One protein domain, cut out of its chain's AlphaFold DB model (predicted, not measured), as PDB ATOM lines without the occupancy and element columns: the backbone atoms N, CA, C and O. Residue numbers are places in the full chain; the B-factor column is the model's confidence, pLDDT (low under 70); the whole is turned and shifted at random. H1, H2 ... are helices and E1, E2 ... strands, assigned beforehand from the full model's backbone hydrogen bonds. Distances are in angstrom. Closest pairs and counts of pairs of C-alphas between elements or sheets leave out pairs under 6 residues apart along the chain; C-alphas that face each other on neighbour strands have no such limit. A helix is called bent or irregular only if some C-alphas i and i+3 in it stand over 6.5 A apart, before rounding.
ATOM      1  N   GLU A 157     142.289  68.527  65.373       95.56
ATOM      2  CA  GLU A 157     143.554  69.241  65.574       95.56
ATOM      3  C   GLU A 157     143.494  70.151  66.802       95.56
ATOM      4  O   GLU A 157     144.432  70.177  67.598       95.56
ATOM      5  N   TYR A 158     142.371  70.843  67.008       94.44
ATOM      6  CA  TYR A 158     142.175  71.673  68.193       94.44
ATOM      7  C   TYR A 158     142.130  70.833  69.478       94.44
ATOM      8  O   TYR A 158     142.777  71.182  70.466       94.44
ATOM      9  N   GLY A 159     141.442  69.687  69.455       93.31
ATOM     10  CA  GLY A 159     141.437  68.732  70.566       93.31
ATOM     11  C   GLY A 159     142.833  68.181  70.872       93.31
ATOM     12  O   GLY A 159     143.244  68.155  72.029       93.31
ATOM     13  N   ALA A 160     143.613  67.835  69.845       94.62
ATOM     14  CA  ALA A 160     144.995  67.387  70.024       94.62
ATOM     15  C   ALA A 160     145.885  68.476  70.651       94.62
ATOM     16  O   ALA A 160     146.713  68.180  71.513       94.62
ATOM     17  N   ALA A 161     145.695  69.740  70.262       93.38
ATOM     18  CA  ALA A 161     146.404  70.867  70.861       93.38
ATOM     19  C   ALA A 161     146.016  71.079  72.337       93.38
ATOM     20  O   ALA A 161     146.876  71.373  73.168       93.38
ATOM     21  N   GLN A 162     144.741  70.891  72.692       93.00
ATOM     22  CA  GLN A 162     144.289  70.929  74.088       93.00
ATOM     23  C   GLN A 162     144.896  69.801  74.923       93.00
ATOM     24  O   GLN A 162     145.336  70.053  76.046       93.00
ATOM     25  N   ASP A 163     144.949  68.586  74.380       93.12
ATOM     26  CA  ASP A 163     145.559  67.432  75.043       93.12
ATOM     27  C   ASP A 163     147.058  67.661  75.295       93.12
ATOM     28  O   ASP A 163     147.542  67.397  76.397       93.12
ATOM     29  N   ASP A 164     147.785  68.230  74.327       91.50
ATOM     30  CA  ASP A 164     149.201  68.581  74.499       91.50
ATOM     31  C   ASP A 164     149.403  69.651  75.586       91.50
ATOM     32  O   ASP A 164     150.250  69.501  76.476       91.50
ATOM     33  N   VAL A 165     148.571  70.701  75.593       88.88
ATOM     34  CA  VAL A 165     148.575  71.705  76.671       88.88
ATOM     35  C   VAL A 165     148.286  71.046  78.021       88.88
ATOM     36  O   VAL A 165     148.990  71.323  78.998       88.88
ATOM     37  N   PHE A 166     147.297  70.151  78.091       88.62
ATOM     38  CA  PHE A 166     146.952  69.423  79.311       88.62
ATOM     39  C   PHE A 166     148.117  68.563  79.820       88.62
ATOM     40  O   PHE A 166     148.438  68.589  81.014       88.62
ATOM     41  N   ASP A 167     148.801  67.840  78.937       88.00
ATOM     42  CA  ASP A 167     149.944  67.008  79.303       88.00
ATOM     43  C   ASP A 167     151.118  67.843  79.835       88.00
ATOM     44  O   ASP A 167     151.737  67.475  80.842       88.00
ATOM     45  N   GLN A 168     151.378  69.016  79.248       84.94
ATOM     46  CA  GLN A 168     152.407  69.944  79.734       84.94
ATOM     47  C   GLN A 168     152.094  70.511  81.126       84.94
ATOM     48  O   GLN A 168     153.010  70.734  81.933       84.94
ATOM     49  N   ILE A 169     150.812  70.736  81.439       80.94
ATOM     50  CA  ILE A 169     150.391  71.311  82.728       80.94
ATOM     51  C   ILE A 169     150.021  70.285  83.786       80.94
ATOM     52  O   ILE A 169     149.818  70.648  84.946       80.94
ATOM     53  N   ARG A 170     149.982  69.001  83.437       83.00
ATOM     54  CA  ARG A 170     149.647  67.917  84.362       83.00
ATOM     55  C   ARG A 170     150.508  67.918  85.624       83.00
ATOM     56  O   ARG A 170     150.027  67.581  86.703       83.00
ATOM     57  N   GLN A 171     151.763  68.348  85.511       75.94
ATOM     58  CA  GLN A 171     152.692  68.508  86.637       75.94
ATOM     59  C   GLN A 171     152.256  69.554  87.680       75.94
ATOM     60  O   GLN A 171     152.779  69.557  88.793       75.94
ATOM     61  N   TYR A 172     151.329  70.451  87.332       73.75
ATOM     62  CA  TYR A 172     150.794  71.473  88.233       73.75
ATOM     63  C   TYR A 172     149.548  71.008  88.996       73.75
ATOM     64  O   TYR A 172     149.101  71.728  89.888       73.75
ATOM     65  N   ILE A 173     148.998  69.831  88.679       79.56
ATOM     66  CA  ILE A 173     147.871  69.247  89.415       79.56
ATOM     67  C   ILE A 173     148.392  68.698  90.749       79.56
ATOM     68  O   ILE A 173     149.232  67.796  90.780       79.56
ATOM     69  N   THR A 174     147.879  69.223  91.860       77.00
ATOM     70  CA  THR A 174     148.201  68.769  93.225       77.00
ATOM     71  C   THR A 174     146.909  68.544  94.020       77.00
ATOM     72  O   THR A 174     145.841  68.964  93.577       77.00
ATOM     73  N   PRO A 175     146.948  67.912  95.210       77.31
ATOM     74  CA  PRO A 175     145.759  67.794  96.063       77.31
ATOM     75  C   PRO A 175     145.090  69.140  96.385       77.31
ATOM     76  O   PRO A 175     143.896  69.201  96.655       77.31
ATOM     77  N   GLU A 176     145.861  70.224  96.355       77.19
ATOM     78  CA  GLU A 176     145.414  71.586  96.623       77.19
ATOM     79  C   GLU A 176     145.098  72.388  95.358       77.19
ATOM     80  O   GLU A 176     144.606  73.508  95.481       77.19
ATOM     81  N   ARG A 177     145.396  71.870  94.162       75.88
ATOM     82  CA  ARG A 177     145.286  72.612  92.902       75.88
ATOM     83  C   ARG A 177     144.750  71.723  91.791       75.88
ATOM     84  O   ARG A 177     145.397  70.766  91.371       75.88
ATOM     85  N   GLN A 178     143.595  72.098  91.270       81.12
ATOM     86  CA  GLN A 178     143.040  71.536  90.051       81.12
ATOM     87  C   GLN A 178     143.364  72.438  88.863       81.12
ATOM     88  O   GLN A 178     143.618  73.637  89.008       81.12
ATOM     89  N   VAL A 179     143.362  71.833  87.683       79.94
ATOM     90  CA  VAL A 179     143.654  72.502  86.421       79.94
ATOM     91  C   VAL A 179     142.553  72.146  85.437       79.94
ATOM     92  O   VAL A 179     142.144  70.988  85.366       79.94
ATOM     93  N   SER A 180     142.082  73.138  84.695       84.38
ATOM     94  CA  SER A 180     141.132  72.972  83.602       84.38
ATOM     95  C   SER A 180     141.741  73.536  82.325       84.38
ATOM     96  O   SER A 180     142.387  74.584  82.358       84.38
ATOM     97  N   VAL A 181     141.555  72.811  81.226       87.12
ATOM     98  CA  VAL A 181     141.888  73.241  79.867       87.12
ATOM     99  C   VAL A 181     140.589  73.241  79.084       87.12
ATOM    100  O   VAL A 181     139.855  72.254  79.124       87.12
ATOM    101  N   SER A 182     140.299  74.337  78.400       86.88
ATOM    102  CA  SER A 182     139.119  74.459  77.550       86.88
ATOM    103  C   SER A 182     139.441  75.242  76.285       86.88
ATOM    104  O   SER A 182     140.434  75.965  76.211       86.88
ATOM    105  N   SER A 183     138.586  75.122  75.275       86.44
ATOM    106  CA  SER A 183     138.597  76.046  74.144       86.44
ATOM    107  C   SER A 183     138.054  77.393  74.605       86.44
ATOM    108  O   SER A 183     137.170  77.461  75.462       86.44
ATOM    109  N   ASP A 184     138.597  78.464  74.044       85.56
ATOM    110  CA  ASP A 184     138.074  79.814  74.213       85.56
ATOM    111  C   ASP A 184     138.091  80.548  72.870       85.56
ATOM    112  O   ASP A 184     138.866  81.483  72.668       85.56
ATOM    113  N   PRO A 185     137.237  80.128  71.923       80.00
ATOM    114  CA  PRO A 185     137.206  80.721  70.594       80.00
ATOM    115  C   PRO A 185     136.797  82.207  70.615       80.00
ATOM    116  O   PRO A 185     137.019  82.906  69.628       80.00
ATOM    117  N   SER A 186     136.263  82.704  71.741       79.94
ATOM    118  CA  SER A 186     135.958  84.123  71.955       79.94
ATOM    119  C   SER A 186     137.218  84.984  72.126       79.94
ATOM    120  O   SER A 186     137.252  86.132  71.686       79.94
ATOM    121  N   ALA A 187     138.297  84.416  72.678       82.31
ATOM    122  CA  ALA A 187     139.607  85.066  72.761       82.31
ATOM    123  C   ALA A 187     140.409  84.978  71.445       82.31
ATOM    124  O   ALA A 187     141.417  85.669  71.278       82.31
ATOM    125  N   GLY A 188     139.971  84.132  70.510       86.44
ATOM    126  CA  GLY A 188     140.562  83.937  69.189       86.44
ATOM    127  C   GLY A 188     140.374  82.500  68.695       86.44
ATOM    128  O   GLY A 188     140.256  81.590  69.512       86.44
ATOM    129  N   PRO A 189     140.395  82.253  67.373       83.38
ATOM    130  CA  PRO A 189     139.968  80.983  66.787       83.38
ATOM    131  C   PRO A 189     140.667  79.752  67.382       83.38
ATOM    132  O   PRO A 189     140.003  78.763  67.662       83.38
ATOM    133  N   GLY A 190     141.974  79.818  67.645       87.81
ATOM    134  CA  GLY A 190     142.752  78.726  68.247       87.81
ATOM    135  C   GLY A 190     143.123  78.935  69.719       87.81
ATOM    136  O   GLY A 190     144.126  78.380  70.171       87.81
ATOM    137  N   ALA A 191     142.415  79.787  70.463       90.19
ATOM    138  CA  ALA A 191     142.789  80.101  71.841       90.19
ATOM    139  C   ALA A 191     142.406  78.969  72.809       90.19
ATOM    140  O   ALA A 191     141.259  78.539  72.899       90.19
ATOM    141  N   ILE A 192     143.389  78.459  73.539       88.69
ATOM    142  CA  ILE A 192     143.247  77.428  74.561       88.69
ATOM    143  C   ILE A 192     143.342  78.115  75.910       88.69
ATOM    144  O   ILE A 192     144.380  78.671  76.273       88.69
ATOM    145  N   LYS A 193     142.260  78.044  76.665       87.31
ATOM    146  CA  LYS A 193     142.158  78.642  77.981       87.31
ATOM    147  C   LYS A 193     142.576  77.647  79.046       87.31
ATOM    148  O   LYS A 193     142.102  76.512  79.080       87.31
ATOM    149  N   VAL A 194     143.460  78.089  79.931       84.56
ATOM    150  CA  VAL A 194     143.944  77.319  81.076       84.56
ATOM    151  C   VAL A 194     143.536  78.024  82.360       84.56
ATOM    152  O   VAL A 194     143.928  79.165  82.606       84.56
ATOM    153  N   SER A 195     142.795  77.317  83.206       81.00
ATOM    154  CA  SER A 195     142.288  77.828  84.481       81.00
ATOM    155  C   SER A 195     142.823  76.999  85.643       81.00
ATOM    156  O   SER A 195     142.888  75.767  85.576       81.00
ATOM    157  N   PHE A 196     143.167  77.665  86.743       77.12
ATOM    158  CA  PHE A 196     143.637  77.023  87.969       77.12
ATOM    159  C   PHE A 196     142.635  77.216  89.095       77.12
ATOM    160  O   PHE A 196     142.318  78.338  89.467       77.12
ATOM    161  N   LEU A 197     142.180  76.110  89.675       76.62
ATOM    162  CA  LEU A 197     141.217  76.114  90.769       76.62
ATOM    163  C   LEU A 197     141.908  75.649  92.050       76.62
ATOM    164  O   LEU A 197     142.517  74.577  92.090       76.62
ATOM    165  N   SER A 198     141.817  76.444  93.112       71.81
ATOM    166  CA  SER A 198     142.369  76.096  94.421       71.81
ATOM    167  C   SER A 198     141.572  76.731  95.556       71.81
ATOM    168  O   SER A 198     141.025  77.821  95.428       71.81
ATOM    169  N   THR A 199     141.537  76.057  96.706       69.38
ATOM    170  CA  THR A 199     141.047  76.622  97.976       69.38
ATOM    171  C   THR A 199     142.081  77.506  98.670       69.38
ATOM    172  O   THR A 199     141.760  78.170  99.655       69.38
ATOM    173  N   LYS A 200     143.321  77.505  98.176       69.25
ATOM    174  CA  LYS A 200     144.451  78.254  98.719       69.25
ATOM    175  C   LYS A 200     144.794  79.406  97.770       69.25
ATOM    176  O   LYS A 200     145.229  79.136  96.648       69.25
ATOM    177  N   PRO A 201     144.624  80.674  98.186       69.12
ATOM    178  CA  PRO A 201     144.872  81.839  97.333       69.12
ATOM    179  C   PRO A 201     146.281  81.880  96.723       69.12
ATOM    180  O   PRO A 201     146.473  82.338  95.600       69.12
ATOM    181  N   GLU A 202     147.283  81.338  97.418       69.19
ATOM    182  CA  GLU A 202     148.656  81.230  96.912       69.19
ATOM    183  C   GLU A 202     148.815  80.290  95.702       69.19
ATOM    184  O   GLU A 202     149.863  80.292  95.057       69.19
ATOM    185  N   PHE A 203     147.795  79.485  95.397       66.12
ATOM    186  CA  PHE A 203     147.739  78.589  94.242       66.12
ATOM    187  C   PHE A 203     146.703  79.023  93.195       66.12
ATOM    188  O   PHE A 203     146.639  78.393  92.136       66.12
ATOM    189  N   THR A 204     145.915  80.076  93.465       62.06
ATOM    190  CA  THR A 204     144.985  80.681  92.493       62.06
ATOM    191  C   THR A 204     145.663  81.759  91.653       62.06
ATOM    192  O   THR A 204     145.343  81.914  90.484       62.06
ATOM    193  N   THR A 205     146.626  82.483  92.228       56.19
ATOM    194  CA  THR A 205     147.515  83.382  91.484       56.19
ATOM    195  C   THR A 205     148.823  82.672  91.188       56.19
ATOM    196  O   THR A 205     149.457  82.092  92.067       56.19
ATOM    197  N   ASP A 206     149.202  82.709  89.930       55.28
ATOM    198  CA  ASP A 206     150.246  81.911  89.322       55.28
ATOM    199  C   ASP A 206     151.665  82.059  89.939       55.28
ATOM    200  O   ASP A 206     152.251  83.142  89.898       55.28
ATOM    201  N   PRO A 207     152.285  80.971  90.447       46.16
ATOM    202  CA  PRO A 207     153.702  80.968  90.816       46.16
ATOM    203  C   PRO A 207     154.657  80.448  89.717       46.16
ATOM    204  O   PRO A 207     155.862  80.375  89.970       46.16
ATOM    205  N   GLY A 208     154.174  80.029  88.538       48.72
ATOM    206  CA  GLY A 208     154.959  79.249  87.566       48.72
ATOM    207  C   GLY A 208     154.875  79.651  86.088       48.72
ATOM    208  O   GLY A 208     155.655  79.100  85.315       48.72
ATOM    209  N   LEU A 209     153.982  80.561  85.675       50.34
ATOM    210  CA  LEU A 209     153.644  80.784  84.255       50.34
ATOM    211  C   LEU A 209     153.706  82.262  83.781       50.34
ATOM    212  O   LEU A 209     153.810  82.495  82.582       50.34
ATOM    213  N   THR A 210     153.742  83.256  84.674       42.31
ATOM    214  CA  THR A 210     153.678  84.705  84.363       42.31
ATOM    215  C   THR A 210     154.887  85.499  84.851       42.31
ATOM    216  O   THR A 210     155.051  86.666  84.495       42.31
ATOM    217  N   ALA A 211     155.799  84.893  85.611       35.62
ATOM    218  CA  ALA A 211     157.040  85.558  85.984       35.62
ATOM    219  C   ALA A 211     158.146  85.283  84.942       35.62
ATOM    220  O   ALA A 211     158.542  84.129  84.775       35.62
ATOM    221  N   PRO A 212     158.804  86.319  84.375       37.47
ATOM    222  CA  PRO A 212     160.148  86.182  83.788       37.47
ATOM    223  C   PRO A 212     161.176  85.651  84.808       37.47
ATOM    224  O   PRO A 212     162.295  85.286  84.461       37.47
ATOM    225  N   LEU A 213     160.787  85.607  86.086       35.34
ATOM    226  CA  LEU A 213     161.497  85.013  87.208       35.34
ATOM    227  C   LEU A 213     161.006  83.587  87.478       35.34
ATOM    228  O   LEU A 213     160.740  83.219  88.625       35.34
ATOM    229  N   ALA A 214     160.917  82.774  86.426       38.84
ATOM    230  CA  ALA A 214     160.966  81.334  86.569       38.84
ATOM    231  C   ALA A 214     162.106  80.999  87.544       38.84
ATOM    232  O   ALA A 214     163.293  81.117  87.228       38.84
ATOM    233  N   ARG A 215     161.763  80.516  88.743       41.03
ATOM    234  CA  ARG A 215     162.622  79.497  89.346       41.03
ATOM    235  C   ARG A 215     162.791  78.473  88.230       41.03
ATOM    236  O   ARG A 215     161.779  78.005  87.722       41.03
ATOM    237  N   SER A 216     164.026  78.197  87.819       45.66
ATOM    238  CA  SER A 216     164.434  77.473  86.598       45.66
ATOM    239  C   SER A 216     163.916  76.025  86.451       45.66
ATOM    240  O   SER A 216     164.545  75.203  85.791       45.66
ATOM    241  N   ARG A 217     162.837  75.669  87.147       50.09
ATOM    242  CA  ARG A 217     162.232  74.347  87.243       50.09
ATOM    243  C   ARG A 217     160.950  74.201  86.430       50.09
ATOM    244  O   ARG A 217     160.528  73.067  86.253       50.09
ATOM    245  N   TYR A 218     160.357  75.288  85.938       50.62
ATOM    246  CA  TYR A 218     159.110  75.229  85.173       50.62
ATOM    247  C   TYR A 218     159.342  75.647  83.724       50.62
ATOM    248  O   TYR A 218     159.940  76.688  83.451       50.62
ATOM    249  N   LYS A 219     158.925  74.775  82.804       61.09
ATOM    250  CA  LYS A 219     159.015  74.987  81.358       61.09
ATOM    251  C   LYS A 219     157.802  75.824  80.923       61.09
ATOM    252  O   LYS A 219     156.701  75.513  81.384       61.09
ATOM    253  N   PRO A 220     157.979  76.862  80.082       65.75
ATOM    254  CA  PRO A 220     156.845  77.573  79.502       65.75
ATOM    255  C   PRO A 220     155.966  76.589  78.725       65.75
ATOM    256  O   PRO A 220     156.494  75.680  78.080       65.75
ATOM    257  N   ILE A 221     154.647  76.772  78.808       76.50
ATOM    258  CA  ILE A 221     153.703  76.017  77.983       76.50
ATOM    259  C   ILE A 221     153.850  76.525  76.554       76.50
ATOM    260  O   ILE A 221     153.839  77.733  76.317       76.50
ATOM    261  N   THR A 222     154.003  75.605  75.617       81.44
ATOM    262  CA  THR A 222     154.115  75.916  74.193       81.44
ATOM    263  C   THR A 222     153.059  75.148  73.433       81.44
ATOM    264  O   THR A 222     152.838  73.985  73.736       81.44
ATOM    265  N   VAL A 223     152.452  75.768  72.433       87.06
ATOM    266  CA  VAL A 223     151.577  75.095  71.475       87.06
ATOM    267  C   VAL A 223     151.974  75.566  70.081       87.06
ATOM    268  O   VAL A 223     152.443  76.699  69.923       87.06
ATOM    269  N   ASP A 224     151.852  74.693  69.090       89.75
ATOM    270  CA  ASP A 224     152.160  75.052  67.712       89.75
ATOM    271  C   ASP A 224     151.113  76.028  67.157       89.75
ATOM    272  O   ASP A 224     149.930  75.977  67.499       89.75
ATOM    273  N   ALA A 225     151.551  76.936  66.281       84.31
ATOM    274  CA  ALA A 225     150.627  77.790  65.541       84.31
ATOM    275  C   ALA A 225     149.652  76.914  64.723       84.31
ATOM    276  O   ALA A 225     150.077  75.886  64.192       84.31
ATOM    277  N   PRO A 226     148.375  77.310  64.577       91.31
ATOM    278  CA  PRO A 226     147.797  78.624  64.887       91.31
ATOM    279  C   PRO A 226     147.239  78.769  66.315       91.31
ATOM    280  O   PRO A 226     146.572  79.761  66.611       91.31
ATOM    281  N   PHE A 227     147.487  77.803  67.200       92.88
ATOM    282  CA  PHE A 227     146.941  77.824  68.551       92.88
ATOM    283  C   PHE A 227     147.681  78.810  69.455       92.88
ATOM    284  O   PHE A 227     148.848  79.149  69.254       92.88
ATOM    285  N   THR A 228     146.982  79.279  70.482       89.44
ATOM    286  CA  THR A 228     147.545  80.156  71.516       89.44
ATOM    287  C   THR A 228     147.057  79.708  72.883       89.44
ATOM    288  O   THR A 228     146.000  79.097  72.983       89.44
ATOM    289  N   VAL A 229     147.819  79.989  73.941       85.19
ATOM    290  CA  VAL A 229     147.412  79.675  75.317       85.19
ATOM    291  C   VAL A 229     147.104  80.969  76.056       85.19
ATOM    292  O   VAL A 229     147.941  81.871  76.107       85.19
ATOM    293  N   THR A 230     145.917  81.045  76.649       82.69
ATOM    294  CA  THR A 230     145.492  82.125  77.542       82.69
ATOM    295  C   THR A 230     145.283  81.569  78.944       82.69
ATOM    296  O   THR A 230     144.823  80.442  79.129       82.69
ATOM    297  N   PHE A 231     145.646  82.349  79.960       77.69
ATOM    298  CA  PHE A 231     145.404  81.976  81.351       77.69
ATOM    299  C   PHE A 231     144.218  82.751  81.885       77.69
ATOM    300  O   PHE A 231     144.176  83.972  81.745       77.69
ATOM    301  N   ASP A 232     143.290  82.041  82.516       70.94
ATOM    302  CA  ASP A 232     142.207  82.683  83.244       70.94
ATOM    303  C   ASP A 232     142.621  82.942  84.693       70.94
ATOM    304  O   ASP A 232     142.767  82.014  85.495       70.94
ATOM    305  N   ASP A 233     142.800  84.216  85.023       61.22
ATOM    306  CA  ASP A 233     143.035  84.714  86.377       61.22
ATOM    307  C   ASP A 233     141.728  85.005  87.143       61.22
ATOM    308  O   ASP A 233     141.760  85.302  88.340       61.22
ATOM    309  N   THR A 234     140.574  84.861  86.486       54.50
ATOM    310  CA  THR A 234     139.241  85.193  87.008       54.50
ATOM    311  C   THR A 234     138.633  84.057  87.839       54.50
ATOM    312  O   THR A 234     137.852  84.316  88.759       54.50
ATOM    313  N   TYR A 235     138.993  82.788  87.595       46.28
ATOM    314  CA  TYR A 235     138.485  81.646  88.376       46.28
ATOM    315  C   TYR A 235     139.270  81.416  89.676       46.28
ATOM    316  O   TYR A 235     139.933  80.403  89.870       46.28
ATOM    317  N   THR A 236     139.104  82.322  90.639       42.28
ATOM    318  CA  THR A 236     139.532  82.148  92.040       42.28
ATOM    319  C   THR A 236     138.471  81.447  92.905       42.28
ATOM    320  O   THR A 236     138.364  81.722  94.103       42.28
ATOM    321  N   SER A 237     137.617  80.595  92.327       34.97
ATOM    322  CA  SER A 237     136.519  79.970  93.076       34.97
ATOM    323  C   SER A 237     137.061  78.904  94.040       34.97
ATOM    324  O   SER A 237     137.661  77.928  93.582       34.97
ATOM    325  N   PRO A 238     136.852  79.036  95.365       38.59
ATOM    326  CA  PRO A 238     137.245  77.997  96.304       38.59
ATOM    327  C   PRO A 238     136.443  76.726  96.016       38.59
ATOM    328  O   PRO A 238     135.222  76.776  95.872       38.59
ATOM    329  N   ILE A 239     137.121  75.577  95.973       39.94
ATOM    330  CA  ILE A 239     136.453  74.272  95.981       39.94
ATOM    331  C   ILE A 239     135.675  74.180  97.300       39.94
ATOM    332  O   ILE A 239     136.268  74.030  98.371       39.94
ATOM    333  N   ILE A 240     134.349  74.300  97.246       36.53
ATOM    334  CA  ILE A 240     133.497  74.008  98.397       36.53
ATOM    335  C   ILE A 240     133.389  72.490  98.456       36.53
ATOM    336  O   ILE A 240     132.571  71.897  97.768       36.53
ATOM    337  N   MET A 241     134.239  71.853  99.262       36.62
ATOM    338  CA  MET A 241     134.071  70.445  99.616       36.62
ATOM    339  C   MET A 241     132.787  70.332 100.443       36.62
ATOM    340  O   MET A 241     132.801  70.550 101.658       36.62
ATOM    341  N   GLY A 242     131.659  70.043  99.795       33.88
ATOM    342  CA  GLY A 242     130.469  69.610 100.509       33.88
ATOM    343  C   GLY A 242     130.816  68.348 101.296       33.88
ATOM    344  O   GLY A 242     131.449  67.436 100.777       33.88
ATOM    345  N   THR A 243     130.413  68.252 102.561       36.69
ATOM    346  CA  THR A 243     130.578  67.044 103.396       36.69
ATOM    347  C   THR A 243     129.666  65.882 102.959       36.69
ATOM    348  O   THR A 243     129.229  65.081 103.783       36.69
TER     349      THR A 243
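This is residues 157 to 243 of the 280 residues of an uncharacterized protein of Cryobacterium sp. TMT4-31 (UniProt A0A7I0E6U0). A three-stranded sheet has the helix H1 packed along one face, making two layers, while a long loop, residues 205 to 227, leads from little H2 to E3. The 87 printed residues run H1, E1, E2, H2, E3, mixed in class, under half in named elements. The mixed sheet's order is E1, E2, E3; the whole is compact, radius of gyration of the C-alphas 13.4 A, spans 41 by 32 by 20 A.

Find C-alpha 157 at (143.554, 69.241, 65.574); H1 runs to 172, 23.9 A, irregular, with C-alphas 168 and 171 7.1 A apart. Then come E1, 177 to 183, 20.2 A; E2, 191 to 198, 22.9 A; H2, 201 to 204, 5.0 A; and E3, 228 to 232, 13.1 A, ending at (142.207, 82.683, 83.244).

H1 is on the sheet, height 8.5 A, over E1 and E2, only just along the strands at 27 degrees to E2 on the local plane; its closest C-alphas to E1 are Phe 166 and Val 181, 6.4 A. Hairpin E1 and E2 is antiparallel: see N 180 and O 195, 2.9 A. E2 and E3 are parallel, N 194 and O 230 2.8 A apart; with H2 between, they form a strand-helix-strand unit, its crossover right-handed. H2 only grazes the sheet with residues 203 to 204. In H1, 10 of 12 O i to N i+4 pairs are within hydrogen-bond range; H2 is too short for one.

The printed part has no cut; C-alphas 225 and 243 are farthest apart, 44.2 A. The link H2 to E3 is long, 23 residues. Look for pLDDT under 70 at residues 199 to 220 and 233 to 243.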